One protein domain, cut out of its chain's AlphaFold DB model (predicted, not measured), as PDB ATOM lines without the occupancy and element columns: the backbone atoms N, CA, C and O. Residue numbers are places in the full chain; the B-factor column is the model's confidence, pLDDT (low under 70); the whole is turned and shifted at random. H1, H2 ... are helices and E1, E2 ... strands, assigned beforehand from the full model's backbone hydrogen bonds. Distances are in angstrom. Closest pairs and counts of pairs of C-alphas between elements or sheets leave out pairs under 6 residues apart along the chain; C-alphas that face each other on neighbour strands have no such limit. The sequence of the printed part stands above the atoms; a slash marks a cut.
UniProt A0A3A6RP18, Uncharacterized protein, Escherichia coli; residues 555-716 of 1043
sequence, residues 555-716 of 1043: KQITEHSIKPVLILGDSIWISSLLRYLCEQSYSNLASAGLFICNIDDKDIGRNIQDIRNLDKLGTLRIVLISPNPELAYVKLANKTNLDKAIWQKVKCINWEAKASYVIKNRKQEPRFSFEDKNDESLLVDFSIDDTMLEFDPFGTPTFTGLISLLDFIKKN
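Overview. This is residues 555 to 716 of the 1043 residues of an uncharacterized protein of Escherichia coli (UniProt A0A3A6RP18). A small wall of three parallel strands, E2, E1 and E3, stands between two groups of helices: H2 with H8 beyond it to one side, and H5 with H6 and H4 to the other. Past the strands' last residues, H7 and the long loop of residues 666 to 702 make one end of the longest axis. The printed part has 162 residues, in the order H1 E1 H2 H3 E2 H4 E3 H5 H6 H7 H8, with sheet order E2, E1, E3; the class is mostly helix. It is compact, with a radius of gyration of the C-alphas of 15.2 A and spans of 48 by 33 by 29 A.

Arrangement. Start at E1, residues 565 to 569, the inner strand. Its parallel neighbours are E2, residues 594 to 598, where N 595 and O 565 are 2.8 A apart, and E3, residues 621 to 625, where N 623 and O 566 are 2.8 A apart. H2, residues 572 to 579, is on the sheet at a height of 8.7 A, over E2 and only just over E1, with 3 of its 8 C-alphas there; it runs across the strands, at 63 degrees to E2 on the local plane. H3, residues 583 to 591, grazes the sheet and touches no helix. E1, H2, H3 and E2 form a strand-helix-strand unit, parallel neighbour strands joined through helices; E2, H4, residues 608 to 612, and E3 form a split one, with E1 between its strands. Both crossovers are right-handed. H5, residues 629 to 640, grazes the sheet; it touches H4 at Lys 639 and Ile 608, C-alphas 6.9 A apart, and H6, residues 644 to 647, at Ala 637 and Lys 644, 5.0 A. H8, residues 703 to 715, is only just not on the sheet, with 4 pairs of C-alphas within 10 A, and touches H1, residues 555 to 559, at Lys 714 and Ile 557, closest C-alphas 4.5 A apart. H7, residues 655 to 665, is close to H2 but not clearly touching: C-alphas 655 and 573 are 7.0 A apart. Every O i to N i+4 pair is within hydrogen-bond range in H1, H2, H3, H4, H5 and H8, 5 of 7 in H7; H6 is too short for one.

Along the chain. Find C-alpha 555, where H1 begins, at (17.245, 59.719, 124.870). E1 runs 13.3 A from C-alpha 565 at (24.496, 52.517, 125.927); E2 is 13.7 A and E3 13.3 A long. H5 spans 15.6 A, H7 15.8 A and H8 18.2 A, ending at C-alpha 715, (13.336, 49.912, 132.143).

Size, cuts and confidence. Look to Asp 615 and Lys 667 for the farthest C-alphas, 47.7 A apart. The printed part has no cut; the link from H7 to H8, 37 residues, is long. Confidence is under 70 at residues 560 to 563, 601 to 619 and 676 to 678.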
ATOM      1  N   LYS A 555      17.150  58.727 123.788       83.88
ATOM      2  CA  LYS A 555      17.245  59.719 124.870       83.88
ATOM      3  C   LYS A 555      16.770  59.158 126.205       83.88
ATOM      4  O   LYS A 555      17.469  59.291 127.192       83.88
ATOM      5  N   GLN A 556      15.626  58.478 126.239       83.06
ATOM      6  CA  GLN A 556      15.115  57.910 127.489       83.06
ATOM      7  C   GLN A 556      16.009  56.784 128.027       83.06
ATOM      8  O   GLN A 556      16.237  56.686 129.228       83.06
ATOM      9  N   ILE A 557      16.522  55.920 127.145       83.44
ATOM     10  CA  ILE A 557      17.454  54.847 127.516       83.44
ATOM     11  C   ILE A 557      18.726  55.442 128.132       83.44
ATOM     12  O   ILE A 557      19.248  54.888 129.099       83.44
ATOM     13  N   THR A 558      19.217  56.561 127.598       76.69
ATOM     14  CA  THR A 558      20.447  57.199 128.074       76.69
ATOM     15  C   THR A 558      20.228  58.136 129.256       76.69
ATOM     16  O   THR A 558      21.097  58.204 130.109       76.69
ATOM     17  N   GLU A 559      19.063  58.770 129.404       73.38
ATOM     18  CA  GLU A 559      18.673  59.521 130.611       73.38
ATOM     19  C   GLU A 559      18.615  58.618 131.851       73.38
ATOM     20  O   GLU A 559      18.998  59.027 132.946       73.38
ATOM     21  N   HIS A 560      18.176  57.369 131.678       62.28
ATOM     22  CA  HIS A 560      18.135  56.364 132.740       62.28
ATOM     23  C   HIS A 560      19.456  55.600 132.928       62.28
ATOM     24  O   HIS A 560      19.546  54.760 133.821       62.28
ATOM     25  N   SER A 561      20.480  55.871 132.114       59.62
ATOM     26  CA  SER A 561      21.772  55.188 132.166       59.62
ATOM     27  C   SER A 561      22.897  56.175 132.475       59.62
ATOM     28  O   SER A 561      23.137  57.122 131.738       59.62
ATOM     29  N   ILE A 562      23.667  55.919 133.535       56.84
ATOM     30  CA  ILE A 562      24.813  56.764 133.935       56.84
ATOM     31  C   ILE A 562      25.896  56.817 132.832       56.84
ATOM     32  O   ILE A 562      26.682  57.763 132.751       56.84
ATOM     33  N   LYS A 563      25.942  55.787 131.978       68.88
ATOM     34  CA  LYS A 563      26.882  55.605 130.865       68.88
ATOM     35  C   LYS A 563      26.114  55.569 129.529       68.88
ATOM     36  O   LYS A 563      24.999  55.043 129.506       68.88
ATOM     37  N   PRO A 564      26.682  56.049 128.404       78.06
ATOM     38  CA  PRO A 564      26.089  55.814 127.088       78.06
ATOM     39  C   PRO A 564      25.920  54.307 126.839       78.06
ATOM     40  O   PRO A 564      26.679  53.494 127.370       78.06
ATOM     41  N   VAL A 565      24.913  53.919 126.063       85.81
ATOM     42  CA  VAL A 565      24.496  52.517 125.927       85.81
ATOM     43  C   VAL A 565      24.955  51.958 124.587       85.81
ATOM     44  O   VAL A 565      24.767  52.590 123.553       85.81
ATOM     45  N   LEU A 566      25.527  50.758 124.595       88.19
ATOM     46  CA  LEU A 566      25.863  49.981 123.410       88.19
ATOM     47  C   LEU A 566      24.992  48.727 123.354       88.19
ATOM     48  O   LEU A 566      25.169  47.812 124.154       88.19
ATOM     49  N   ILE A 567      24.091  48.670 122.377       90.88
ATOM     50  CA  ILE A 567      23.394  47.441 121.999       90.88
ATOM     51  C   ILE A 567      24.266  46.716 120.981       90.88
ATOM     52  O   ILE A 567      24.541  47.258 119.910       90.88
ATOM     53  N   LEU A 568      24.708  45.504 121.300       89.75
ATOM     54  CA  LEU A 568      25.515  44.700 120.389       89.75
ATOM     55  C   LEU A 568      25.109  43.230 120.371       89.75
ATOM     56  O   LEU A 568      24.497  42.741 121.313       89.75
ATOM     57  N   GLY A 569      25.446  42.519 119.299       90.62
ATOM     58  CA  GLY A 569      25.065  41.117 119.148       90.62
ATOM     59  C   GLY A 569      24.935  40.678 117.696       90.62
ATOM     60  O   GLY A 569      25.228  41.448 116.787       90.62
ATOM     61  N   ASP A 570      24.487  39.449 117.477       90.56
ATOM     62  CA  ASP A 570      24.235  38.840 116.162       90.56
ATOM     63  C   ASP A 570      22.768  38.399 115.983       90.56
ATOM     64  O   ASP A 570      22.432  37.664 115.055       90.56
ATOM     65  N   SER A 571      21.866  38.884 116.844       92.88
ATOM     66  CA  SER A 571      20.434  38.589 116.757       92.88
ATOM     67  C   SER A 571      19.750  39.200 115.525       92.88
ATOM     68  O   SER A 571      20.021  40.341 115.131       92.88
ATOM     69  N   ILE A 572      18.758  38.486 114.975       92.38
ATOM     70  CA  ILE A 572      17.836  38.983 113.944       92.38
ATOM     71  C   ILE A 572      17.118  40.256 114.394       92.38
ATOM     72  O   ILE A 572      16.779  41.100 113.559       92.38
ATOM     73  N   TRP A 573      16.934  40.439 115.704       94.50
ATOM     74  CA  TRP A 573      16.367  41.659 116.256       94.50
ATOM     75  C   TRP A 573      17.244  42.879 115.954       94.50
ATOM     76  O   TRP A 573      16.738  43.899 115.481       94.50
ATOM     77  N   ILE A 574      18.565  42.756 116.140       93.06
ATOM     78  CA  ILE A 574      19.524  43.830 115.845       93.06
ATOM     79  C   ILE A 574      19.523  44.115 114.346       93.06
ATOM     80  O   ILE A 574      19.355  45.264 113.942       93.06
ATOM     81  N   SER A 575      19.636  43.079 113.513       89.19
ATOM     82  CA  SER A 575      19.590  43.216 112.049       89.19
ATOM     83  C   SER A 575      18.313  43.914 111.569       89.19
ATOM     84  O   SER A 575      18.347  44.738 110.651       89.19
ATOM     85  N   SER A 576      17.186  43.624 112.219       91.38
ATOM     86  CA  SER A 576      15.899  44.249 111.922       91.38
ATOM     87  C   SER A 576      15.876  45.711 112.350       91.38
ATOM     88  O   SER A 576      15.495  46.553 111.545       91.38
ATOM     89  N   LEU A 577      16.356  46.053 113.551       92.44
ATOM     90  CA  LEU A 577      16.474  47.446 113.987       92.44
ATOM     91  C   LEU A 577      17.370  48.259 113.043       92.44
ATOM     92  O   LEU A 577      16.988  49.342 112.608       92.44
ATOM     93  N   LEU A 578      18.534  47.725 112.670       88.94
ATOM     94  CA  LEU A 578      19.473  48.398 111.770       88.94
ATOM     95  C   LEU A 578      18.874  48.636 110.380       88.94
ATOM     96  O   LEU A 578      19.166  49.647 109.747       88.94
ATOM     97  N   ARG A 579      17.976  47.760 109.910       88.12
ATOM     98  CA  ARG A 579      17.216  47.963 108.668       88.12
ATOM     99  C   ARG A 579      16.302  49.187 108.714       88.12
ATOM    100  O   ARG A 579      16.055  49.769 107.663       88.12
ATOM    101  N   TYR A 580      15.851  49.607 109.895       90.81
ATOM    102  CA  TYR A 580      15.064  50.827 110.071       90.81
ATOM    103  C   TYR A 580      15.904  52.110 110.117       90.81
ATOM    104  O   TYR A 580      15.310  53.188 110.131       90.81
ATOM    105  N   LEU A 581      17.239  52.037 110.125       87.94
ATOM    106  CA  LEU A 581      18.125  53.190 110.304       87.94
ATOM    107  C   LEU A 581      18.878  53.541 109.012       87.94
ATOM    108  O   LEU A 581      19.288  52.668 108.253       87.94
ATOM    109  N   CYS A 582      19.118  54.833 108.775       86.62
ATOM    110  CA  CYS A 582      20.125  55.297 107.813       86.62
ATOM    111  C   CYS A 582      21.342  55.902 108.540       86.62
ATOM    112  O   CYS A 582      21.380  55.950 109.767       86.62
ATOM    113  N   GLU A 583      22.345  56.375 107.790       82.62
ATOM    114  CA  GLU A 583      23.543  57.027 108.357       82.62
ATOM    115  C   GLU A 583      23.186  58.217 109.260       82.62
ATOM    116  O   GLU A 583      23.723  58.342 110.359       82.62
ATOM    117  N   GLN A 584      22.221  59.042 108.840       84.44
ATOM    118  CA  GLN A 584      21.756  60.172 109.642       84.44
ATOM    119  C   GLN A 584      21.010  59.716 110.901       84.44
ATOM    120  O   GLN A 584      21.308  60.215 111.985       84.44
ATOM    121  N   SER A 585      20.082  58.752 110.788       86.12
ATOM    122  CA  SER A 585      19.368  58.193 111.947       86.12
ATOM    123  C   SER A 585      20.359  57.667 112.977       86.12
ATOM    124  O   SER A 585      20.285  58.016 114.149       86.12
ATOM    125  N   TYR A 586      21.342  56.889 112.522       84.31
ATOM    126  CA  TYR A 586      22.385  56.329 113.369       84.31
ATOM    127  C   TYR A 586      23.214  57.416 114.069       84.31
ATOM    128  O   TYR A 586      23.443  57.330 115.274       84.31
ATOM    129  N   SER A 587      23.625  58.463 113.344       81.62
ATOM    130  CA  SER A 587      24.348  59.607 113.920       81.62
ATOM    131  C   SER A 587      23.533  60.316 115.008       81.62
ATOM    132  O   SER A 587      24.063  60.668 116.066       81.62
ATOM    133  N   ASN A 588      22.220  60.456 114.799       84.56
ATOM    134  CA  ASN A 588      21.315  61.049 115.782       84.56
ATOM    135  C   ASN A 588      21.199  60.178 117.047       84.56
ATOM    136  O   ASN A 588      21.263  60.715 118.151       84.56
ATOM    137  N   LEU A 589      21.079  58.849 116.906       88.19
ATOM    138  CA  LEU A 589      21.058  57.934 118.059       88.19
ATOM    139  C   LEU A 589      22.384  57.976 118.829       88.19
ATOM    140  O   LEU A 589      22.380  58.096 120.053       88.19
ATOM    141  N   ALA A 590      23.513  57.970 118.116       82.25
ATOM    142  CA  ALA A 590      24.842  58.059 118.716       82.25
ATOM    143  C   ALA A 590      25.048  59.385 119.469       82.25
ATOM    144  O   ALA A 590      25.612  59.391 120.562       82.25
ATOM    145  N   SER A 591      24.540  60.495 118.926       78.88
ATOM    146  CA  SER A 591      24.560  61.811 119.585       78.88
ATOM    147  C   SER A 591      23.682  61.847 120.839       78.88
ATOM    148  O   SER A 591      23.996  62.560 121.786       78.88
ATOM    149  N   ALA A 592      22.612  61.047 120.874       80.69
ATOM    150  CA  ALA A 592      21.798  60.827 122.066       80.69
ATOM    151  C   ALA A 592      22.421  59.820 123.055       80.69
ATOM    152  O   ALA A 592      21.842  59.587 124.111       80.69
ATOM    153  N   GLY A 593      23.583  59.236 122.737       81.56
ATOM    154  CA  GLY A 593      24.314  58.296 123.588       81.56
ATOM    155  C   GLY A 593      23.948  56.818 123.402       81.56
ATOM    156  O   GLY A 593      24.352  56.008 124.234       81.56
ATOM    157  N   LEU A 594      23.193  56.453 122.358       88.44
ATOM    158  CA  LEU A 594      22.851  55.063 122.036       88.44
ATOM    159  C   LEU A 594      23.620  54.590 120.795       88.44
ATOM    160  O   LEU A 594      23.437  55.103 119.692       88.44
ATOM    161  N   PHE A 595      24.445  53.565 120.969       87.31
ATOM    162  CA  PHE A 595      25.219  52.911 119.920       87.31
ATOM    163  C   PHE A 595      24.629  51.533 119.623       87.31
ATOM    164  O   PHE A 595      24.202  50.831 120.538       87.31
ATOM    165  N   ILE A 596      24.614  51.137 118.350       88.31
ATOM    166  CA  ILE A 596      24.089  49.836 117.920       88.31
ATOM    167  C   ILE A 596      25.120  49.169 117.011       88.31
ATOM    168  O   ILE A 596      25.597  49.778 116.054       88.31
ATOM    169  N   CYS A 597      25.472  47.924 117.311       86.56
ATOM    170  CA  CYS A 597      26.490  47.176 116.585       86.56
ATOM    171  C   CYS A 597      26.016  45.750 116.311       86.56
ATOM    172  O   CYS A 597      25.703  45.009 117.237       86.56
ATOM    173  N   ASN A 598      26.011  45.334 115.048       87.62
ATOM    174  CA  ASN A 598      25.929  43.914 114.735       87.62
ATOM    175  C   ASN A 598      27.351  43.334 114.684       87.62
ATOM    176  O   ASN A 598      28.227  43.894 114.029       87.62
ATOM    177  N   ILE A 599      27.594  42.232 115.396       84.50
ATOM    178  CA  ILE A 599      28.916  41.599 115.484       84.50
ATOM    179  C   ILE A 599      29.309  40.978 114.138       84.50
ATOM    180  O   ILE A 599      30.498  40.958 113.813       84.50
ATOM    181  N   ASP A 600      28.345  40.508 113.348       76.94
ATOM    182  CA  ASP A 600      28.589  39.789 112.095       76.94
ATOM    183  C   ASP A 600      28.480  40.676 110.843       76.94
ATOM    184  O   ASP A 600      29.038  40.325 109.802       76.94
ATOM    185  N   ASP A 601      27.815  41.832 110.933       65.31
ATOM    186  CA  ASP A 601      27.475  42.657 109.765       65.31
ATOM    187  C   ASP A 601      28.543  43.717 109.419       65.31
ATOM    188  O   ASP A 601      29.277  44.217 110.278       65.31
ATOM    189  N   LYS A 602      28.615  44.075 108.131       54.06
ATOM    190  CA  LYS A 602      29.387  45.213 107.602       54.06
ATOM    191  C   LYS A 602      28.505  46.438 107.317       54.06
ATOM    192  O   LYS A 602      29.051  47.521 107.117       54.06
ATOM    193  N   ASP A 603      27.177  46.293 107.323       52.69
ATOM    194  CA  ASP A 603      26.226  47.364 107.002       52.69
ATOM    195  C   ASP A 603      25.489  47.936 108.227       52.69
ATOM    196  O   ASP A 603      25.112  47.221 109.147       52.69
ATOM    197  N   ILE A 604      25.257  49.261 108.204       53.78
ATOM    198  CA  ILE A 604      24.589  50.088 109.241       53.78
ATOM    199  C   ILE A 604      24.866  49.639 110.668       53.78
ATOM    200  O   ILE A 604      24.021  49.102 111.353       53.78
ATOM    201  N   GLY A 605      26.040  50.002 111.141       54.75
ATOM    202  CA  GLY A 605      26.441  50.004 112.535       54.75
ATOM    203  C   GLY A 605      27.869  50.516 112.557       54.75
ATOM    204  O   GLY A 605      28.570  50.415 111.547       54.75
ATOM    205  N   ARG A 606      28.330  51.094 113.667       58.88
ATOM    206  CA  ARG A 606      29.785  51.164 113.844       58.88
ATOM    207  C   ARG A 606      30.271  49.730 113.932       58.88
ATOM    208  O   ARG A 606      29.681  48.941 114.674       58.88
ATOM    209  N   ASN A 607      31.308  49.381 113.178       61.50
ATOM    210  CA  ASN A 607      31.911  48.079 113.393       61.50
ATOM    211  C   ASN A 607      32.469  48.070 114.838       61.50
ATOM    212  O   ASN A 607      32.766  49.117 115.425       61.50
ATOM    213  N   ILE A 608      32.596  46.896 115.446       64.75
ATOM    214  CA  ILE A 608      33.088  46.815 116.826       64.75
ATOM    215  C   ILE A 608      34.510  47.397 116.980       64.75
ATOM    216  O   ILE A 608      34.844  47.877 118.055       64.75
ATOM    217  N   GLN A 609      35.323  47.439 115.915       63.22
ATOM    218  CA  GLN A 609      36.644  48.091 115.885       63.22
ATOM    219  C   GLN A 609      36.539  49.629 115.913       63.22
ATOM    220  O   GLN A 609      37.305  50.273 116.620       63.22
ATOM    221  N   ASP A 610      35.547  50.228 115.253       57.62
ATOM    222  CA  ASP A 610      35.236  51.657 115.323       57.62
ATOM    223  C   ASP A 610      34.759  52.025 116.730       57.62
ATOM    224  O   ASP A 610      34.977  53.142 117.187       57.62
ATOM    225  N   ILE A 611      34.120  51.078 117.431       57.75
ATOM    226  CA  ILE A 611      33.763  51.221 118.846       57.75
ATOM    227  C   ILE A 611      34.984  51.025 119.751       57.75
ATOM    228  O   ILE A 611      35.074  51.716 120.757       57.75
ATOM    229  N   ARG A 612      35.944  50.154 119.401       53.56
ATOM    230  CA  ARG A 612      37.221  50.032 120.131       53.56
ATOM    231  C   ARG A 612      38.089  51.289 120.023       53.56
ATOM    232  O   ARG A 612      38.784  51.610 120.978       53.56
ATOM    233  N   ASN A 613      38.078  51.949 118.862       47.47
ATOM    234  CA  ASN A 613      38.830  53.182 118.601       47.47
ATOM    235  C   ASN A 613      38.213  54.404 119.299       47.47
ATOM    236  O   ASN A 613      38.831  55.460 119.375       47.47
ATOM    237  N   LEU A 614      36.986  54.272 119.810       45.69
ATOM    238  CA  LEU A 614      36.505  55.115 120.893       45.69
ATOM    239  C   LEU A 614      37.084  54.495 122.163       45.69
ATOM    240  O   LEU A 614      36.792  53.340 122.447       45.69
ATOM    241  N   ASP A 615      37.867  55.227 122.946       46.78
ATOM    242  CA  ASP A 615      38.484  54.764 124.197       46.78
ATOM    243  C   ASP A 615      37.475  54.379 125.323       46.78
ATOM    244  O   ASP A 615      37.629  54.771 126.476       46.78
ATOM    245  N   LYS A 616      36.393  53.643 125.032       56.66
ATOM    246  CA  LYS A 616      35.120  53.757 125.756       56.66
ATOM    247  C   LYS A 616      34.371  52.456 126.046       56.66
ATOM    248  O   LYS A 616      33.331  52.531 126.677       56.66
ATOM    249  N   LEU A 617      34.851  51.258 125.695       60.38
ATOM    250  CA  LEU A 617      34.100  50.026 126.032       60.38
ATOM    251  C   LEU A 617      33.802  49.880 127.546       60.38
ATOM    252  O   LEU A 617      32.687  49.515 127.895       60.38
ATOM    253  N   GLY A 618      34.734  50.257 128.435       57.28
ATOM    254  CA  GLY A 618      34.499  50.307 129.895       57.28
ATOM    255  C   GLY A 618      33.600  51.467 130.355       57.28
ATOM    256  O   GLY A 618      32.946  51.400 131.395       57.28
ATOM    257  N   THR A 619      33.468  52.518 129.540       62.16
ATOM    258  CA  THR A 619      32.608  53.680 129.817       62.16
ATOM    259  C   THR A 619      31.209  53.556 129.213       62.16
ATOM    260  O   THR A 619      30.412  54.480 129.367       62.16
ATOM    261  N   LEU A 620      30.886  52.422 128.582       70.81
ATOM    262  CA  LEU A 620      29.576  52.120 128.010       70.81
ATOM    263  C   LEU A 620      28.819  51.110 128.879       70.81
ATOM    264  O   LEU A 620      29.399  50.182 129.439       70.81
ATOM    265  N   ARG A 621      27.498  51.266 128.958       82.56
ATOM    266  CA  ARG A 621      26.597  50.198 129.399       82.56
ATOM    267  C   ARG A 621      26.355  49.271 128.212       82.56
ATOM    268  O   ARG A 621      25.930  49.734 127.157       82.56
ATOM    269  N   ILE A 622      26.609  47.977 128.372       85.56
ATOM    270  CA  ILE A 622      26.569  47.014 127.269       85.56
ATOM    271  C   ILE A 622      25.322  46.141 127.378       85.56
ATOM    272  O   ILE A 622      25.014  45.594 128.433       85.56
ATOM    273  N   VAL A 623      24.606  46.017 126.262       90.19
ATOM    274  CA  VAL A 623      23.418  45.175 126.115       90.19
ATOM    275  C   VAL A 623      23.688  44.169 125.009       90.19
ATOM    276  O   VAL A 623      23.652  44.521 123.829       90.19
ATOM    277  N   LEU A 624      23.974  42.926 125.396       91.88
ATOM    278  CA  LEU A 624      24.219  41.839 124.458       91.88
ATOM    279  C   LEU A 624      22.902  41.171 124.046       91.88
ATOM    280  O   LEU A 624      22.118  40.779 124.909       91.88
ATOM    281  N   ILE A 625      22.662  41.019 122.741       93.81
ATOM    282  CA  ILE A 625      21.489  40.317 122.196       93.81
ATOM    283  C   ILE A 625      21.946  39.275 121.173       93.81
ATOM    284  O   ILE A 625      22.362  39.625 120.069       93.81
ATOM    285  N   SER A 626      21.874  37.993 121.521       93.12
ATOM    286  CA  SER A 626      22.393  36.916 120.673       93.12
ATOM    287  C   SER A 626      21.586  35.617 120.801       93.12
ATOM    288  O   SER A 626      21.203  35.257 121.918       93.12
ATOM    289  N   PRO A 627      21.394  34.866 119.695       92.00
ATOM    290  CA  PRO A 627      20.832  33.516 119.724       92.00
ATOM    291  C   PRO A 627      21.737  32.487 120.421       92.00
ATOM    292  O   PRO A 627      21.248  31.442 120.863       92.00
ATOM    293  N   ASN A 628      23.046  32.759 120.497       90.31
ATOM    294  CA  ASN A 628      24.047  31.897 121.118       90.31
ATOM    295  C   ASN A 628      25.057  32.751 121.922       90.31
ATOM    296  O   ASN A 628      26.048  33.230 121.359       90.31
ATOM    297  N   PRO A 629      24.819  32.950 123.235       88.81
ATOM    298  CA  PRO A 629      25.685  33.749 124.099       88.81
ATOM    299  C   PRO A 629      27.155  33.305 124.079       88.81
ATOM    300  O   PRO A 629      28.046  34.143 123.951       88.81
ATOM    301  N   GLU A 630      27.424  31.999 124.151       89.44
ATOM    302  CA  GLU A 630      28.786  31.456 124.213       89.44
ATOM    303  C   GLU A 630      29.592  31.753 122.944       89.44
ATOM    304  O   GLU A 630      30.734  32.226 123.008       89.44
ATOM    305  N   LEU A 631      28.979  31.549 121.777       89.81
ATOM    306  CA  LEU A 631      29.572  31.900 120.493       89.81
ATOM    307  C   LEU A 631      29.754  33.417 120.363       89.81
ATOM    308  O   LEU A 631      30.794  33.863 119.870       89.81
ATOM    309  N   ALA A 632      28.789  34.214 120.829       89.44
ATOM    310  CA  ALA A 632      28.896  35.668 120.820       89.44
ATOM    311  C   ALA A 632      30.077  36.157 121.668       89.44
ATOM    312  O   ALA A 632      30.839  37.003 121.200       89.44
ATOM    313  N   TYR A 633      30.312  35.588 122.857       89.81
ATOM    314  CA  TYR A 633      31.478  35.926 123.680       89.81
ATOM    315  C   TYR A 633      32.800  35.583 122.987       89.81
ATOM    316  O   TYR A 633      33.736  36.377 123.044       89.81
ATOM    317  N   VAL A 634      32.886  34.449 122.280       89.25
ATOM    318  CA  VAL A 634      34.080  34.088 121.490       89.25
ATOM    319  C   VAL A 634      34.301  35.078 120.342       89.25
ATOM    320  O   VAL A 634      35.414  35.574 120.150       89.25
ATOM    321  N   LYS A 635      33.241  35.413 119.594       87.69
ATOM    322  CA  LYS A 635      33.306  36.414 118.520       87.69
ATOM    323  C   LYS A 635      33.747  37.771 119.066       87.69
ATOM    324  O   LYS A 635      34.615  38.406 118.470       87.69
ATOM    325  N   LEU A 636      33.190  38.202 120.197       85.94
ATOM    326  CA  LEU A 636      33.538  39.459 120.854       85.94
ATOM    327  C   LEU A 636      34.966  39.448 121.378       85.94
ATOM    328  O   LEU A 636      35.665  40.420 121.134       85.94
ATOM    329  N   ALA A 637      35.448  38.377 122.008       83.00
ATOM    330  CA  ALA A 637      36.836  38.265 122.460       83.00
ATOM    331  C   ALA A 637      37.817  38.454 121.292       83.00
ATOM    332  O   ALA A 637      38.658  39.354 121.316       83.00
ATOM    333  N   ASN A 638      37.612  37.722 120.193       82.06
ATOM    334  CA  ASN A 638      38.425  37.845 118.978       82.06
ATOM    335  C   ASN A 638      38.327  39.254 118.369       82.06
ATOM    336  O   ASN A 638      39.327  39.888 118.022       82.06
ATOM    337  N   LYS A 639      37.102  39.785 118.275       79.75
ATOM    338  CA  LYS A 639      36.834  41.109 117.712       79.75
ATOM    339  C   LYS A 639      37.054  42.265 118.675       79.75
ATOM    340  O   LYS A 639      37.005  43.395 118.187       79.75
ATOM    341  N   THR A 640      37.427  42.042 119.937       73.38
ATOM    342  CA  THR A 640      37.840  43.075 120.916       73.38
ATOM    343  C   THR A 640      39.281  42.946 121.420       73.38
ATOM    344  O   THR A 640      39.817  43.919 121.942       73.38
ATOM    345  N   ASN A 641      39.955  41.822 121.137       73.06
ATOM    346  CA  ASN A 641      41.250  41.456 121.723       73.06
ATOM    347  C   ASN A 641      41.223  41.548 123.262       73.06
ATOM    348  O   ASN A 641      42.205  41.940 123.887       73.06
ATOM    349  N   LEU A 642      40.061  41.242 123.842       71.38
ATOM    350  CA  LEU A 642      39.818  41.127 125.276       71.38
ATOM    351  C   LEU A 642      39.580  39.656 125.611       71.38
ATOM    352  O   LEU A 642      39.126  38.891 124.759       71.38
ATOM    353  N   ASP A 643      39.848  39.277 126.857       74.00
ATOM    354  CA  ASP A 643      39.567  37.925 127.337       74.00
ATOM    355  C   ASP A 643      38.060  37.616 127.245       74.00
ATOM    356  O   ASP A 643      37.209  38.454 127.558       74.00
ATOM    357  N   LYS A 644      37.718  36.390 126.838       81.94
ATOM    358  CA  LYS A 644      36.340  35.883 126.831       81.94
ATOM    359  C   LYS A 644      35.692  35.992 128.217       81.94
ATOM    360  O   LYS A 644      34.512  36.331 128.295       81.94
ATOM    361  N   ALA A 645      36.453  35.776 129.291       79.69
ATOM    362  CA  ALA A 645      35.970  35.859 130.669       79.69
ATOM    363  C   ALA A 645      35.425  37.251 131.032       79.69
ATOM    364  O   ALA A 645      34.524  37.374 131.859       79.69
ATOM    365  N   ILE A 646      35.933  38.307 130.387       75.12
ATOM    366  CA  ILE A 646      35.433  39.673 130.566       75.12
ATOM    367  C   ILE A 646      34.023  39.801 129.964       75.12
ATOM    368  O   ILE A 646      33.137  40.398 130.574       75.12
ATOM    369  N   TRP A 647      33.796  39.208 128.791       82.25
ATOM    370  CA  TRP A 647      32.499  39.236 128.110       82.25
ATOM    371  C   TRP A 647      31.453  38.342 128.772       82.25
ATOM    372  O   TRP A 647      30.285  38.708 128.780       82.25
ATOM    373  N   GLN A 648      31.864  37.240 129.406       84.12
ATOM    374  CA  GLN A 648      30.966  36.360 130.167       84.12
ATOM    375  C   GLN A 648      30.306  37.051 131.376       84.12
ATOM    376  O   GLN A 648      29.307  36.555 131.888       84.12
ATOM    377  N   LYS A 649      30.813  38.216 131.809       79.50
ATOM    378  CA  LYS A 649      30.162  39.062 132.824       79.50
ATOM    379  C   LYS A 649      28.945  39.828 132.282       79.50
ATOM    380  O   LYS A 649      28.140  40.329 133.064       79.50
ATOM    381  N   VAL A 650      28.804  39.958 130.962       84.19
ATOM    382  CA  VAL A 650      27.705  40.687 130.315       84.19
ATOM    383  C   VAL A 650      26.559  39.724 130.038       84.19
ATOM    384  O   VAL A 650      26.686  38.854 129.187       84.19
ATOM    385  N   LYS A 651      25.413  39.903 130.701       87.31
ATOM    386  CA  LYS A 651      24.232  39.069 130.430       87.31
ATOM    387  C   LYS A 651      23.688  39.279 129.014       87.31
ATOM    388  O   LYS A 651      23.705  40.390 128.483       87.31
ATOM    389  N   CYS A 652      23.143  38.212 128.440       90.88
ATOM    390  CA  CYS A 652      22.641  38.163 127.074       90.88
ATOM    391  C   CYS A 652      21.109  38.058 127.020       90.88
ATOM    392  O   CYS A 652      20.496  37.265 127.735       90.88
ATOM    393  N   ILE A 653      20.479  38.823 126.131       92.75
ATOM    394  CA  ILE A 653      19.075  38.650 125.749       92.75
ATOM    395  C   ILE A 653      19.023  37.693 124.554       92.75
ATOM    396  O   ILE A 653      19.532  38.009 123.480       92.75
ATOM    397  N   ASN A 654      18.368  36.543 124.714       92.62
ATOM    398  CA  ASN A 654      18.200  35.570 123.635       92.62
ATOM    399  C   ASN A 654      16.808  35.704 122.997       92.62
ATOM    400  O   ASN A 654      15.844  35.059 123.420       92.62
ATOM    401  N   TRP A 655      16.700  36.589 122.005       94.56
ATOM    402  CA  TRP A 655      15.451  36.846 121.285       94.56
ATOM    403  C   TRP A 655      14.950  35.591 120.557       94.56
ATOM    404  O   TRP A 655      13.780  35.228 120.665       94.56
ATOM    405  N   GLU A 656      15.842  34.896 119.856       93.44
ATOM    406  CA  GLU A 656      15.547  33.744 119.008       93.44
ATOM    407  C   GLU A 656      15.000  32.560 119.805       93.44
ATOM    408  O   GLU A 656      13.993  31.972 119.410       93.44
ATOM    409  N   ALA A 657      15.587  32.241 120.962       89.88
ATOM    410  CA  ALA A 657      15.087  31.171 121.821       89.88
ATOM    411  C   ALA A 657      13.637  31.430 122.252       89.88
ATOM    412  O   ALA A 657      12.788  30.538 122.174       89.88
ATOM    413  N   LYS A 658      13.317  32.673 122.632       90.38
ATOM    414  CA  LYS A 658      11.957  33.074 123.022       90.38
ATOM    415  C   LYS A 658      11.010  33.102 121.817       90.38
ATOM    416  O   LYS A 658       9.877  32.630 121.920       90.38
ATOM    417  N   ALA A 659      11.480  33.572 120.663       92.56
ATOM    418  CA  ALA A 659      10.714  33.564 119.421       92.56
ATOM    419  C   ALA A 659      10.380  32.138 118.959       92.56
ATOM    420  O   ALA A 659       9.271  31.882 118.485       92.56
ATOM    421  N   SER A 660      11.295  31.185 119.165       91.38
ATOM    422  CA  SER A 660      11.105  29.779 118.801       91.38
ATOM    423  C   SER A 660       9.874  29.166 119.478       91.38
ATOM    424  O   SER A 660       9.133  28.421 118.839       91.38
ATOM    425  N   TYR A 661       9.608  29.527 120.738       88.62
ATOM    426  CA  TYR A 661       8.453  29.039 121.488       88.62
ATOM    427  C   TYR A 661       7.138  29.523 120.866       88.62
ATOM    428  O   TYR A 661       6.214  28.739 120.655       88.62
ATOM    429  N   VAL A 662       7.072  30.804 120.494       89.19
ATOM    430  CA  VAL A 662       5.894  31.383 119.834       89.19
ATOM    431  C   VAL A 662       5.681  30.761 118.447       89.19
ATOM    432  O   VAL A 662       4.555  30.402 118.104       89.19
ATOM    433  N   ILE A 663       6.750  30.558 117.670       89.00
ATOM    434  CA  ILE A 663       6.688  29.926 116.339       89.00
ATOM    435  C   ILE A 663       6.201  28.471 116.438       89.00
ATOM    436  O   ILE A 663       5.280  28.079 115.715       89.00
ATOM    437  N   LYS A 664       6.729  27.690 117.388       88.81
ATOM    438  CA  LYS A 664       6.276  26.314 117.654       88.81
ATOM    439  C   LYS A 664       4.806  26.274 118.093       88.81
ATOM    440  O   LYS A 664       4.051  25.428 117.616       88.81
ATOM    441  N   ASN A 665       4.349  27.236 118.903       87.25
ATOM    442  CA  ASN A 665       2.932  27.363 119.281       87.25
ATOM    443  C   ASN A 665       2.011  27.657 118.081       87.25
ATOM    444  O   ASN A 665       0.852  27.239 118.077       87.25
ATOM    445  N   ARG A 666       2.526  28.309 117.029       84.38
ATOM    446  CA  ARG A 666       1.834  28.481 115.735       84.38
ATOM    447  C   ARG A 666       1.853  27.213 114.864       84.38
ATOM    448  O   ARG A 666       1.338  27.255 113.748       84.38
ATOM    449  N   LYS A 667       2.415  26.097 115.350       87.56
ATOM    450  CA  LYS A 667       2.657  24.849 114.600       87.56
ATOM    451  C   LYS A 667       3.557  25.060 113.376       87.56
ATOM    452  O   LYS A 667       3.322  24.477 112.319       87.56
ATOM    453  N   GLN A 668       4.551  25.932 113.511       86.06
ATOM    454  CA  GLN A 668       5.574  26.185 112.500       86.06
ATOM    455  C   GLN A 668       6.947  25.784 113.037       86.06
ATOM    456  O   GLN A 668       7.174  25.803 114.245       86.06
ATOM    457  N   GLU A 669       7.864  25.458 112.129       88.25
ATOM    458  CA  GLU A 669       9.249  25.143 112.476       88.25
ATOM    459  C   GLU A 669      10.134  26.395 112.368       88.25
ATOM    460  O   GLU A 669      10.167  27.017 111.296       88.25
ATOM    461  N   PRO A 670      10.863  26.770 113.439       90.31
ATOM    462  CA  PRO A 670      11.877  27.818 113.384       90.31
ATOM    463  C   PRO A 670      12.968  27.502 112.349       90.31
ATOM    464  O   PRO A 670      13.475  26.385 112.280       90.31
ATOM    465  N   ARG A 671      13.363  28.497 111.551       90.00
ATOM    466  CA  ARG A 671      14.419  28.417 110.523       90.00
ATOM    467  C   ARG A 671      15.626  29.279 110.887       90.00
ATOM    468  O   ARG A 671      16.134  30.039 110.065       90.00
ATOM    469  N   PHE A 672      16.069  29.166 112.129       87.19
ATOM    470  CA  PHE A 672      17.268  29.809 112.654       87.19
ATOM    471  C   PHE A 672      17.912  28.909 113.706       87.19
ATOM    472  O   PHE A 672      17.230  28.128 114.371       87.19
ATOM    473  N   SER A 673      19.230  29.021 113.848       83.69
ATOM    474  CA  SER A 673      19.987  28.298 114.868       83.69
ATOM    475  C   SER A 673      20.032  29.114 116.155       83.69
ATOM    476  O   SER A 673      20.339  30.304 116.122       83.69
ATOM    477  N   PHE A 674      19.761  28.471 117.284       81.88
ATOM    478  CA  PHE A 674      19.881  29.044 118.621       81.88
ATOM    479  C   PHE A 674      20.204  27.927 119.619       81.88
ATOM    480  O   PHE A 674      20.056  26.745 119.303       81.88
ATOM    481  N   GLU A 675      20.676  28.286 120.808       76.38
ATOM    482  CA  GLU A 675      21.040  27.308 121.835       76.38
ATOM    483  C   GLU A 675      19.883  27.082 122.823       76.38
ATOM    484  O   GLU A 675      19.492  27.995 123.549       76.38
ATOM    485  N   ASP A 676      19.320  25.864 122.834       64.12
ATOM    486  CA  ASP A 676      18.185  25.466 123.696       64.12
ATOM    487  C   ASP A 676      18.589  25.299 125.180       64.12
ATOM    488  O   ASP A 676      17.741  25.378 126.067       64.12
ATOM    489  N   LYS A 677      19.879  25.059 125.466       67.06
ATOM    490  CA  LYS A 677      20.428  24.857 126.819       67.06
ATOM    491  C   LYS A 677      21.556  25.846 127.092       67.06
ATOM    492  O   LYS A 677      22.725  25.501 126.985       67.06
ATOM    493  N   ASN A 678      21.189  27.067 127.451       68.69
ATOM    494  CA  ASN A 678      22.144  28.039 127.969       68.69
ATOM    495  C   ASN A 678      22.177  27.969 129.492       68.69
ATOM    496  O   ASN A 678      21.174  27.640 130.124       68.69
ATOM    497  N   ASP A 679      23.316  28.328 130.074       73.19
ATOM    498  CA  ASP A 679      23.377  28.628 131.498       73.19
ATOM    499  C   ASP A 679      22.441  29.814 131.789       73.19
ATOM    500  O   ASP A 679      22.650  30.925 131.294       73.19
ATOM    501  N   GLU A 680      21.374  29.565 132.556       73.50
ATOM    502  CA  GLU A 680      20.363  30.571 132.904       73.50
ATOM    503  C   GLU A 680      20.995  31.779 133.604       73.50
ATOM    504  O   GLU A 680      20.468  32.889 133.502       73.50
ATOM    505  N   SER A 681      22.155  31.611 134.253       74.19
ATOM    506  CA  SER A 681      22.855  32.721 134.896       74.19
ATOM    507  C   SER A 681      23.388  33.768 133.898       74.19
ATOM    508  O   SER A 681      23.523  34.944 134.261       74.19
ATOM    509  N   LEU A 682      23.624  33.375 132.638       76.12
ATOM    510  CA  LEU A 682      24.085  34.232 131.539       76.12
ATOM    511  C   LEU A 682      22.944  34.956 130.814       76.12
ATOM    512  O   LEU A 682      23.212  35.840 129.998       76.12
ATOM    513  N   LEU A 683      21.685  34.594 131.071       83.81
ATOM    514  CA  LEU A 683      20.541  35.108 130.326       83.81
ATOM    515  C   LEU A 683      19.790  36.218 131.066       83.81
ATOM    516  O   LEU A 683      19.684  36.263 132.293       83.81
ATOM    517  N   VAL A 684      19.224  37.125 130.277       85.50
ATOM    518  CA  VAL A 684      18.230  38.102 130.712       85.50
ATOM    519  C   VAL A 684      16.847  37.593 130.324       85.50
ATOM    520  O   VAL A 684      16.594  37.304 129.151       85.50
ATOM    521  N   ASP A 685      15.932  37.519 131.291       83.25
ATOM    522  CA  ASP A 685      14.572  37.066 131.013       83.25
ATOM    523  C   ASP A 685      13.732  38.176 130.369       83.25
ATOM    524  O   ASP A 685      13.349  39.162 131.002       83.25
ATOM    525  N   PHE A 686      13.455  38.000 129.079       87.12
ATOM    526  CA  PHE A 686      12.558  38.832 128.290       87.12
ATOM    527  C   PHE A 686      11.479  37.949 127.654       87.12
ATOM    528  O   PHE A 686      11.781  36.931 127.029       87.12
ATOM    529  N   SER A 687      10.210  38.320 127.824       86.31
ATOM    530  CA  SER A 687       9.068  37.580 127.278       86.31
ATOM    531  C   SER A 687       8.632  38.148 125.929       86.31
ATOM    532  O   SER A 687       8.420  39.354 125.820       86.31
ATOM    533  N   ILE A 688       8.408  37.270 124.952       88.12
ATOM    534  CA  ILE A 688       7.879  37.615 123.628       88.12
ATOM    535  C   ILE A 688       6.470  37.034 123.487       88.12
ATOM    536  O   ILE A 688       6.230  35.892 123.881       88.12
ATOM    537  N   ASP A 689       5.551  37.809 122.912       84.81
ATOM    538  CA  ASP A 689       4.217  37.342 122.526       84.81
ATOM    539  C   ASP A 689       4.002  37.375 121.002       84.81
ATOM    540  O   ASP A 689       4.868  37.788 120.229       84.81
ATOM    541  N   ASP A 690       2.829  36.910 120.564       82.19
ATOM    542  CA  ASP A 690       2.475  36.782 119.147       82.19
ATOM    543  C   ASP A 690       2.524  38.111 118.374       82.19
ATOM    544  O   ASP A 690       2.830  38.109 117.186       82.19
ATOM    545  N   THR A 691       2.255  39.240 119.034       82.62
ATOM    546  CA  THR A 691       2.200  40.571 118.402       82.62
ATOM    547  C   THR A 691       3.586  41.159 118.142       82.62
ATOM    548  O   THR A 691       3.745  42.065 117.321       82.62
ATOM    549  N   MET A 692       4.603  40.635 118.827       89.31
ATOM    550  CA  MET A 692       5.992  41.076 118.722       89.31
ATOM    551  C   MET A 692       6.753  40.401 117.574       89.31
ATOM    552  O   MET A 692       7.855  40.842 117.250       89.31
ATOM    553  N   LEU A 693       6.186  39.359 116.957       89.62
ATOM    554  CA  LEU A 693       6.829  38.574 115.904       89.62
ATOM    555  C   LEU A 693       6.055  38.617 114.597       89.62
ATOM    556  O   LEU A 693       4.851  38.350 114.560       89.62
ATOM    557  N   GLU A 694       6.789  38.843 113.514       86.50
ATOM    558  CA  GLU A 694       6.280  38.672 112.163       86.50
ATOM    559  C   GLU A 694       5.801  37.233 111.940       86.50
ATOM    560  O   GLU A 694       6.203  36.278 112.617       86.50
ATOM    561  N   PHE A 695       4.897  37.056 110.978       79.06
ATOM    562  CA  PHE A 695       4.421  35.729 110.587       79.06
ATOM    563  C   PHE A 695       5.414  35.091 109.608       79.06
ATOM    564  O   PHE A 695       5.161  34.978 108.405       79.06
ATOM    565  N   ASP A 696       6.590  34.758 110.128       82.62
ATOM    566  CA  ASP A 696       7.670  34.079 109.427       82.62
ATOM    567  C   ASP A 696       8.349  33.041 110.337       82.62
ATOM    568  O   ASP A 696       8.174  33.073 111.559       82.62
ATOM    569  N   PRO A 697       9.114  32.098 109.761       86.69
ATOM    570  CA  PRO A 697       9.845  31.116 110.548       86.69
ATOM    571  C   PRO A 697      11.199  31.639 111.060       86.69
ATOM    572  O   PRO A 697      11.946  30.871 111.655       86.69
ATOM    573  N   PHE A 698      11.563  32.898 110.805       88.88
ATOM    574  CA  PHE A 698      12.878  33.468 111.113       88.88
ATOM    575  C   PHE A 698      12.919  34.189 112.466       88.88
ATOM    576  O   PHE A 698      13.998  34.487 112.968       88.88
ATOM    577  N   GLY A 699      11.754  34.448 113.068       89.69
ATOM    578  CA  GLY A 699      11.657  35.168 114.334       89.69
ATOM    579  C   GLY A 699      11.864  36.671 114.169       89.69
ATOM    580  O   GLY A 699      12.304  37.327 115.110       89.69
ATOM    581  N   THR A 700      11.571  37.228 112.990       91.56
ATOM    582  CA  THR A 700      11.726  38.666 112.735       91.56
ATOM    583  C   THR A 700      10.816  39.471 113.675       91.56
ATOM    584  O   THR A 700       9.627  39.156 113.785       91.56
ATOM    585  N   PRO A 701      11.320  40.505 114.371       93.25
ATOM    586  CA  PRO A 701      10.475  41.375 115.175       93.25
ATOM    587  C   PRO A 701       9.528  42.198 114.302       93.25
ATOM    588  O   PRO A 701       9.945  42.806 113.315       93.25
ATOM    589  N   THR A 702       8.277  42.319 114.743       89.75
ATOM    590  CA  THR A 702       7.425  43.423 114.293       89.75
ATOM    591  C   THR A 702       7.953  44.750 114.853       89.75
ATOM    592  O   THR A 702       8.816  44.779 115.737       89.75
ATOM    593  N   PHE A 703       7.397  45.885 114.418       88.44
ATOM    594  CA  PHE A 703       7.714  47.173 115.049       88.44
ATOM    595  C   PHE A 703       7.393  47.178 116.552       88.44
ATOM    596  O   PHE A 703       8.182  47.687 117.346       88.44
ATOM    597  N   THR A 704       6.304  46.522 116.965       86.31
ATOM    598  CA  THR A 704       5.988  46.300 118.383       86.31
ATOM    599  C   THR A 704       7.085  45.500 119.081       86.31
ATOM    600  O   THR A 704       7.462  45.850 120.196       86.31
ATOM    601  N   GLY A 705       7.643  44.471 118.439       90.62
ATOM    602  CA  GLY A 705       8.775  43.704 118.967       90.62
ATOM    603  C   GLY A 705      10.055  44.529 119.138       90.62
ATOM    604  O   GLY A 705      10.729  44.425 120.167       90.62
ATOM    605  N   LEU A 706      10.366  45.406 118.175       93.75
ATOM    606  CA  LEU A 706      11.476  46.361 118.283       93.75
ATOM    607  C   LEU A 706      11.269  47.321 119.461       93.75
ATOM    608  O   LEU A 706      12.127  47.451 120.330       93.75
ATOM    609  N   ILE A 707      10.106  47.966 119.532       92.38
ATOM    610  CA  ILE A 707       9.819  48.939 120.588       92.38
ATOM    611  C   ILE A 707       9.738  48.277 121.966       92.38
ATOM    612  O   ILE A 707      10.251  48.836 122.931       92.38
ATOM    613  N   SER A 708       9.167  47.078 122.070       89.81
ATOM    614  CA  SER A 708       9.036  46.365 123.346       89.81
ATOM    615  C   SER A 708      10.390  45.999 123.939       89.81
ATOM    616  O   SER A 708      10.580  46.137 125.146       89.81
ATOM    617  N   LEU A 709      11.352  45.581 123.109       93.44
ATOM    618  CA  LEU A 709      12.691  45.289 123.609       93.44
ATOM    619  C   LEU A 709      13.474  46.570 123.937       93.44
ATOM    620  O   LEU A 709      14.146  46.607 124.962       93.44
ATOM    621  N   LEU A 710      13.338  47.650 123.157       92.00
ATOM    622  CA  LEU A 710      13.911  48.957 123.523       92.00
ATOM    623  C   LEU A 710      13.328  49.497 124.839       92.00
ATOM    624  O   LEU A 710      14.064  50.000 125.685       92.00
ATOM    625  N   ASP A 711      12.020  49.357 125.048       88.00
ATOM    626  CA  ASP A 711      11.342  49.734 126.289       88.00
ATOM    627  C   ASP A 711      11.774  48.853 127.470       88.00
ATOM    628  O   ASP A 711      11.965  49.347 128.581       88.00
ATOM    629  N   PHE A 712      12.008  47.562 127.231       88.44
ATOM    630  CA  PHE A 712      12.598  46.667 128.220       88.44
ATOM    631  C   PHE A 712      14.033  47.077 128.575       88.44
ATOM    632  O   PHE A 712      14.362  47.143 129.759       88.44
ATOM    633  N   ILE A 713      14.862  47.434 127.589       88.31
ATOM    634  CA  ILE A 713      16.228  47.935 127.806       88.31
ATOM    635  C   ILE A 713      16.226  49.255 128.586       88.31
ATOM    636  O   ILE A 713      17.048  49.446 129.482       88.31
ATOM    637  N   LYS A 714      15.272  50.145 128.290       84.81
ATOM    638  CA  LYS A 714      15.052  51.397 129.026       84.81
ATOM    639  C   LYS A 714      14.738  51.152 130.504       84.81
ATOM    640  O   LYS A 714      15.215  51.888 131.358       84.81
ATOM    641  N   LYS A 715      13.901  50.154 130.802       78.75
ATOM    642  CA  LYS A 715      13.336  49.912 132.143       78.75
ATOM    643  C   LYS A 715      14.203  49.055 133.062       78.75
ATOM    644  O   LYS A 715      13.952  49.042 134.264       78.75
ATOM    645  N   ASN A 716      15.157  48.313 132.515       75.44
ATOM    646  CA  ASN A 716      15.991  47.388 133.273       75.44
ATOM    647  C   ASN A 716      17.441  47.813 133.139       75.44
ATOM    648  O   ASN A 716      17.880  48.057 132.022       75.44
TER     649      ASN A 716